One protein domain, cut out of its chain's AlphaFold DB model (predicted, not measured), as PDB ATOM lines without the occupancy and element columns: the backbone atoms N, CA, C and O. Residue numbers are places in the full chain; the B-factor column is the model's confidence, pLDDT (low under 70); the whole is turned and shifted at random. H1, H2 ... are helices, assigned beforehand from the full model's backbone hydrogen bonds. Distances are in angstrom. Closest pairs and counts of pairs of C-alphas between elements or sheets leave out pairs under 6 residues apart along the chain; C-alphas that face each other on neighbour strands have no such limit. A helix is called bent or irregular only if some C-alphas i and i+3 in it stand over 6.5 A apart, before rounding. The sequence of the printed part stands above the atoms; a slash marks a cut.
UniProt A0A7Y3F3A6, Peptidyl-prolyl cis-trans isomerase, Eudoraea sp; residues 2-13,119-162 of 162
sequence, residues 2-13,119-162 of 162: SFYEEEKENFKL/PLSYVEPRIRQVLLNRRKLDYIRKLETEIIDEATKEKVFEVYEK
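AT A GLANCE: This is residues 2 to 13 and 119 to 162 of the 162 residues of the protein "Peptidyl-prolyl cis-trans isomerase" of Eudoraea sp (UniProt A0A7Y3F3A6). One long helix, H2, makes a rod, and the short helix H1 sits crosswise near its first end; residues 132 to 162, of which 132 to 160 belong to H2, stick out free. The printed part has 56 residues with two named helices, H1 then H2, and no named strand: all helix. It is extended, with a radius of gyration of the C-alphas of 20.3 A and spans of 65 by 17 by 16 A.

IN THESE COORDINATES: H1, residues 2 to 11, begins at C-alpha 2 (25.998, 21.901, 98.043) and is irregular: C-alphas 6 and 9 are 8.2 A apart. H2, residues 120 to 160, measures 57.6 A and ends at C-alpha 160 (4.757, 60.333, 73.644). It is irregular, with C-alphas 122 and 125 7.3 A apart, and has a kink of 31 degrees near residue 127.

HOW THE PARTS SIT: H1 and H2 only just touch, with 3 pairs of C-alphas within 8 A, the closest being Tyr 4 and Leu 120 at 7.0 A. H2 touches H1 with residues 120 to 127 alone. Their lines are only just about perpendicular, at 70.0 degrees. O i to N i+4 pairs are within hydrogen-bond range in 3 of 6 cases in H1 and 35 of 37 in H2.

THE WHOLE: The C-alphas farthest apart, of Leu 13 and Lys 162, are 64.6 A apart. Residues 14 to 118 are not printed, and C-alphas 13 and 119 are 9.4 A apart across this cut. Residues 155 to 162 have pLDDT under 70.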
ATOM      1  N   SER A   2      27.139  21.320  97.298       83.62
ATOM      2  CA  SER A   2      25.998  21.901  98.043       83.62
ATOM      3  C   SER A   2      24.619  21.476  97.521       83.62
ATOM      4  O   SER A   2      23.835  20.932  98.281       83.62
ATOM      5  N   PHE A   3      24.391  21.559  96.203       84.81
ATOM      6  CA  PHE A   3      23.130  21.113  95.586       84.81
ATOM      7  C   PHE A   3      22.776  19.645  95.878       84.81
ATOM      8  O   PHE A   3      21.614  19.307  96.039       84.81
ATOM      9  N   TYR A   4      23.774  18.755  95.927       88.88
ATOM     10  CA  TYR A   4      23.518  17.352  96.247       88.88
ATOM     11  C   TYR A   4      23.109  17.193  97.709       88.88
ATOM     12  O   TYR A   4      22.156  16.481  97.973       88.88
ATOM     13  N   GLU A   5      23.799  17.855  98.641       88.56
ATOM     14  CA  GLU A   5      23.482  17.751 100.072       88.56
ATOM     15  C   GLU A   5      22.088  18.300 100.405       88.56
ATOM     16  O   GLU A   5      21.385  17.708 101.219       88.56
ATOM     17  N   GLU A   6      21.683  19.392  99.750       90.81
ATOM     18  CA  GLU A   6      20.357  20.010  99.899       90.81
ATOM     19  C   GLU A   6      19.234  19.111  99.358       90.81
ATOM     20  O   GLU A   6      18.180  18.990  99.974       90.81
ATOM     21  N   GLU A   7      19.478  18.432  98.235       88.38
ATOM     22  CA  GLU A   7      18.462  17.670  97.498       88.38
ATOM     23  C   GLU A   7      18.627  16.145  97.637       88.38
ATOM     24  O   GLU A   7      18.012  15.383  96.890       88.38
ATOM     25  N   LYS A   8      19.467  15.660  98.564       89.50
ATOM     26  CA  LYS A   8      19.861  14.235  98.645       89.50
ATOM     27  C   LYS A   8      18.696  13.260  98.780       89.50
ATOM     28  O   LYS A   8      18.743  12.171  98.214       89.50
ATOM     29  N   GLU A   9      17.624  13.674  99.448       91.31
ATOM     30  CA  GLU A   9      16.403  12.874  99.596       91.31
ATOM     31  C   GLU A   9      15.712  12.588  98.251       91.31
ATOM     32  O   GLU A   9      15.046  11.564  98.106       91.31
ATOM     33  N   ASN A  10      15.926  13.434  97.237       89.50
ATOM     34  CA  ASN A  10      15.415  13.243  95.876       89.50
ATOM     35  C   ASN A  10      16.274  12.270  95.045       89.50
ATOM     36  O   ASN A  10      15.910  11.910  93.921       89.50
ATOM     37  N   PHE A  11      17.414  11.824  95.581       91.94
ATOM     38  CA  PHE A  11      18.338  10.897  94.930       91.94
ATOM     39  C   PHE A  11      18.226   9.467  95.469       91.94
ATOM     40  O   PHE A  11      19.181   8.704  95.371       91.94
ATOM     41  N   LYS A  12      17.059   9.067  95.985       94.88
ATOM     42  CA  LYS A  12      16.811   7.670  96.364       94.88
ATOM     43  C   LYS A  12      16.908   6.730  95.163       94.88
ATOM     44  O   LYS A  12      16.433   7.035  94.062       94.88
ATOM     45  N   LEU A  13      17.549   5.590  95.385       96.19
ATOM     46  CA  LEU A  13      17.757   4.555  94.383       96.19
ATOM     47  C   LEU A  13      16.437   3.878  94.019       96.19
ATOM     48  O   LEU A  13      15.647   3.514  94.886       96.19
ATOM     49  N   PRO A 119      24.864   7.671  95.941       95.12
ATOM     50  CA  PRO A 119      26.064   8.433  96.240       95.12
ATOM     51  C   PRO A 119      26.346   9.444  95.135       95.12
ATOM     52  O   PRO A 119      26.081   9.192  93.955       95.12
ATOM     53  N   LEU A 120      26.966  10.568  95.505       92.00
ATOM     54  CA  LEU A 120      27.280  11.650  94.573       92.00
ATOM     55  C   LEU A 120      27.994  11.148  93.310       92.00
ATOM     56  O   LEU A 120      27.620  11.558  92.222       92.00
ATOM     57  N   SER A 121      28.947  10.218  93.426       92.69
ATOM     58  CA  SER A 121      29.678   9.677  92.269       92.69
ATOM     59  C   SER A 121      28.788   8.971  91.239       92.69
ATOM     60  O   SER A 121      29.143   8.917  90.066       92.69
ATOM     61  N   TYR A 122      27.632   8.447  91.653       93.56
ATOM     62  CA  TYR A 122      26.660   7.821  90.759       93.56
ATOM     63  C   TYR A 122      25.734   8.854  90.104       93.56
ATOM     64  O   TYR A 122      25.427   8.764  88.917       93.56
ATOM     65  N   VAL A 123      25.298   9.869  90.859       91.88
ATOM     66  CA  VAL A 123      24.325  10.866  90.377       91.88
ATOM     67  C   VAL A 123      24.956  12.114  89.766       91.88
ATOM     68  O   VAL A 123      24.263  12.857  89.074       91.88
ATOM     69  N   GLU A 124      26.246  12.358  89.980       90.62
ATOM     70  CA  GLU A 124      26.964  13.549  89.520       90.62
ATOM     71  C   GLU A 124      26.791  13.819  88.017       90.62
ATOM     72  O   GLU A 124      26.450  14.959  87.677       90.62
ATOM     73  N   PRO A 125      26.908  12.823  87.111       87.75
ATOM     74  CA  PRO A 125      26.653  13.049  85.691       87.75
ATOM     75  C   PRO A 125      25.241  13.594  85.438       87.75
ATOM     76  O   PRO A 125      25.065  14.548  84.679       87.75
ATOM     77  N   ARG A 126      24.234  13.048  86.131       86.06
ATOM     78  CA  ARG A 126      22.832  13.476  86.019       86.06
ATOM     79  C   ARG A 126      22.614  14.865  86.614       86.06
ATOM     80  O   ARG A 126      21.972  15.698  85.981       86.06
ATOM     81  N   ILE A 127      23.174  15.141  87.793       87.38
ATOM     82  CA  ILE A 127      23.105  16.459  88.441       87.38
ATOM     83  C   ILE A 127      23.702  17.525  87.525       87.38
ATOM     84  O   ILE A 127      23.094  18.577  87.327       87.38
ATOM     85  N   ARG A 128      24.856  17.248  86.909       88.50
ATOM     86  CA  ARG A 128      25.498  18.172  85.971       88.50
ATOM     87  C   ARG A 128      24.574  18.510  84.803       88.50
ATOM     88  O   ARG A 128      24.425  19.686  84.485       88.50
ATOM     89  N   GLN A 129      23.915  17.514  84.213       85.81
ATOM     90  CA  GLN A 129      22.950  17.735  83.129       85.81
ATOM     91  C   GLN A 129      21.742  18.563  83.580       85.81
ATOM     92  O   GLN A 129      21.355  19.506  82.893       85.81
ATOM     93  N   VAL A 130      21.181  18.282  84.761       85.69
ATOM     94  CA  VAL A 130      20.065  19.064  85.320       85.69
ATOM     95  C   VAL A 130      20.458  20.531  85.510       85.69
ATOM     96  O   VAL A 130      19.720  21.423  85.092       85.69
ATOM     97  N   LEU A 131      21.630  20.798  86.090       87.44
ATOM     98  CA  LEU A 131      22.122  22.161  86.304       87.44
ATOM     99  C   LEU A 131      22.393  22.895  84.983       87.44
ATOM    100  O   LEU A 131      22.080  24.079  84.865       87.44
ATOM    101  N   LEU A 132      22.937  22.200  83.978       89.88
ATOM    102  CA  LEU A 132      23.125  22.758  82.637       89.88
ATOM    103  C   LEU A 132      21.785  23.117  81.985       89.88
ATOM    104  O   LEU A 132      21.653  24.207  81.433       89.88
ATOM    105  N   ASN A 133      20.784  22.244  82.090       89.94
ATOM    106  CA  ASN A 133      19.455  22.491  81.536       89.94
ATOM    107  C   ASN A 133      18.743  23.656  82.236       89.94
ATOM    108  O   ASN A 133      18.155  24.492  81.554       89.94
ATOM    109  N   ARG A 134      18.851  23.777  83.569       88.75
ATOM    110  CA  ARG A 134      18.303  24.927  84.313       88.75
ATOM    111  C   ARG A 134      18.892  26.250  83.828       88.75
ATOM    112  O   ARG A 134      18.140  27.148  83.481       88.75
ATOM    113  N   ARG A 135      20.220  26.332  83.686       91.56
ATOM    114  CA  ARG A 135      20.891  27.544  83.177       91.56
ATOM    115  C   ARG A 135      20.426  27.932  81.774       91.56
ATOM    116  O   ARG A 135      20.261  29.116  81.501       91.56
ATOM    117  N   LYS A 136      20.210  26.949  80.891       92.00
ATOM    118  CA  LYS A 136      19.669  27.197  79.545       92.00
ATOM    119  C   LYS A 136      18.251  27.771  79.603       92.00
ATOM    120  O   LYS A 136      17.977  28.744  78.916       92.00
ATOM    121  N   LEU A 137      17.376  27.203  80.436       92.25
ATOM    122  CA  LEU A 137      16.004  27.699  80.607       92.25
ATOM    123  C   LEU A 137      15.969  29.105  81.214       92.25
ATOM    124  O   LEU A 137      15.215  29.951  80.744       92.25
ATOM    125  N   ASP A 138      16.806  29.372  82.218       93.81
ATOM    126  CA  ASP A 138      16.893  30.694  82.845       93.81
ATOM    127  C   ASP A 138      17.385  31.758  81.857       93.81
ATOM    128  O   ASP A 138      16.918  32.894  81.892       93.81
ATOM    129  N   TYR A 139      18.300  31.397  80.954       92.62
ATOM    130  CA  TYR A 139      18.756  32.287  79.888       92.62
ATOM    131  C   TYR A 139      17.637  32.616  78.891       92.62
ATOM    132  O   TYR A 139      17.437  33.786  78.577       92.62
ATOM    133  N   ILE A 140      16.866  31.613  78.457       92.12
ATOM    134  CA  ILE A 140      15.720  31.812  77.551       92.12
ATOM    135  C   ILE A 140      14.689  32.756  78.180       92.12
ATOM    136  O   ILE A 140      14.290  33.726  77.546       92.12
ATOM    137  N   ARG A 141      14.326  32.538  79.451       91.94
ATOM    138  CA  ARG A 141      13.368  33.402  80.162       91.94
ATOM    139  C   ARG A 141      13.845  34.847  80.276       91.94
ATOM    140  O   ARG A 141      13.037  35.758  80.175       91.94
ATOM    141  N   LYS A 142      15.145  35.068  80.500       92.75
ATOM    142  CA  LYS A 142      15.710  36.424  80.550       92.75
ATOM    143  C   LYS A 142      15.608  37.129  79.203       92.75
ATOM    144  O   LYS A 142      15.166  38.267  79.179       92.75
ATOM    145  N   LEU A 143      15.945  36.442  78.110       89.19
ATOM    146  CA  LEU A 143      15.800  36.990  76.759       89.19
ATOM    147  C   LEU A 143      14.341  37.332  76.436       89.19
ATOM    148  O   LEU A 143      14.075  38.393  75.889       89.19
ATOM    149  N   GLU A 144      13.394  36.459  76.790       86.62
ATOM    150  CA  GLU A 144      11.962  36.728  76.600       86.62
ATOM    151  C   GLU A 144      11.523  37.992  77.347       86.62
ATOM    152  O   GLU A 144      10.863  38.849  76.762       86.62
ATOM    153  N   THR A 145      11.925  38.140  78.614       91.19
ATOM    154  CA  THR A 145      11.643  39.350  79.397       91.19
ATOM    155  C   THR A 145      12.291  40.587  78.778       91.19
ATOM    156  O   THR A 145      11.621  41.602  78.639       91.19
ATOM    157  N   GLU A 146      13.557  40.508  78.357       89.62
ATOM    158  CA  GLU A 146      14.271  41.624  77.722       89.62
ATOM    159  C   GLU A 146      13.586  42.077  76.422       89.62
ATOM    160  O   GLU A 146      13.376  43.275  76.235       89.62
ATOM    161  N   ILE A 147      13.151  41.138  75.572       81.75
ATOM    162  CA  ILE A 147      12.418  41.434  74.328       81.75
ATOM    163  C   ILE A 147      11.058  42.084  74.627       81.75
ATOM    164  O   ILE A 147      10.666  43.044  73.960       81.75
ATOM    165  N   ILE A 148      10.318  41.575  75.620       82.12
ATOM    166  CA  ILE A 148       9.025  42.153  76.024       82.12
ATOM    167  C   ILE A 148       9.215  43.568  76.582       82.12
ATOM    168  O   ILE A 148       8.443  44.471  76.245       82.12
ATOM    169  N   ASP A 149      10.235  43.774  77.415       88.25
ATOM    170  CA  ASP A 149      10.552  45.071  78.009       88.25
ATOM    171  C   ASP A 149      10.968  46.091  76.940       88.25
ATOM    172  O   ASP A 149      10.547  47.249  77.002       88.25
ATOM    173  N   GLU A 150      11.756  45.679  75.943       80.06
ATOM    174  CA  GLU A 150      12.154  46.515  74.805       80.06
ATOM    175  C   GLU A 150      10.941  46.913  73.954       80.06
ATOM    176  O   GLU A 150      10.673  48.104  73.793       80.06
ATOM    177  N   ALA A 151      10.118  45.947  73.532       81.88
ATOM    178  CA  ALA A 151       8.909  46.212  72.748       81.88
ATOM    179  C   ALA A 151       7.879  47.080  73.500       81.88
ATOM    180  O   ALA A 151       7.126  47.848  72.894       81.88
ATOM    181  N   THR A 152       7.820  46.968  74.830       80.00
ATOM    182  CA  THR A 152       6.963  47.822  75.665       80.00
ATOM    183  C   THR A 152       7.501  49.249  75.723       80.00
ATOM    184  O   THR A 152       6.722  50.192  75.584       80.00
ATOM    185  N   LYS A 153       8.817  49.429  75.885       77.44
ATOM    186  CA  LYS A 153       9.449  50.755  75.869       77.44
ATOM    187  C   LYS A 153       9.260  51.450  74.525       77.44
ATOM    188  O   LYS A 153       8.830  52.597  74.526       77.44
ATOM    189  N   GLU A 154       9.510  50.771  73.407       72.75
ATOM    190  CA  GLU A 154       9.327  51.344  72.063       72.75
ATOM    191  C   GLU A 154       7.900  51.866  71.844       72.75
ATOM    192  O   GLU A 154       7.718  53.022  71.466       72.75
ATOM    193  N   LYS A 155       6.872  51.079  72.197       69.12
ATOM    194  CA  LYS A 155       5.469  51.528  72.118       69.12
ATOM    195  C   LYS A 155       5.174  52.746  72.987       69.12
ATOM    196  O   LYS A 155       4.357  53.581  72.617       69.12
ATOM    197  N   VAL A 156       5.792  52.829  74.163       64.50
ATOM    198  CA  VAL A 156       5.641  53.975  75.062       64.50
ATOM    199  C   VAL A 156       6.280  55.227  74.445       64.50
ATOM    200  O   VAL A 156       5.649  56.281  74.464       64.50
ATOM    201  N   PHE A 157       7.467  55.117  73.836       63.25
ATOM    202  CA  PHE A 157       8.106  56.231  73.120       63.25
ATOM    203  C   PHE A 157       7.253  56.739  71.942       63.25
ATOM    204  O   PHE A 157       7.039  57.945  71.844       63.25
ATOM    205  N   GLU A 158       6.677  55.851  71.123       58.44
ATOM    206  CA  GLU A 158       5.804  56.245  69.999       58.44
ATOM    207  C   GLU A 158       4.525  56.987  70.431       58.44
ATOM    208  O   GLU A 158       4.001  57.816  69.685       58.44
ATOM    209  N   VAL A 159       3.987  56.690  71.619       62.62
ATOM    210  CA  VAL A 159       2.795  57.371  72.156       62.62
ATOM    211  C   VAL A 159       3.128  58.778  72.654       62.62
ATOM    212  O   VAL A 159       2.283  59.658  72.542       62.62
ATOM    213  N   TYR A 160       4.333  59.004  73.185       54.62
ATOM    214  CA  TYR A 160       4.757  60.333  73.644       54.62
ATOM    215  C   TYR A 160       5.197  61.269  72.509       54.62
ATOM    216  O   TYR A 160       5.202  62.482  72.707       54.62
ATOM    217  N   GLU A 161       5.567  60.739  71.340       56.78
ATOM    218  CA  GLU A 161       5.897  61.542  70.151       56.78
ATOM    219  C   GLU A 161       4.672  61.970  69.314       56.78
ATOM    220  O   GLU A 161       4.828  62.757  68.376       56.78
ATOM    221  N   LYS A 162       3.462  61.495  69.639       49.31
ATOM    222  CA  LYS A 162       2.196  61.908  69.001       49.31
ATOM    223  C   LYS A 162       1.462  62.986  69.788       49.31
ATOM    224  O   LYS A 162       0.855  63.851  69.116       49.31
TER     225      LYS A 162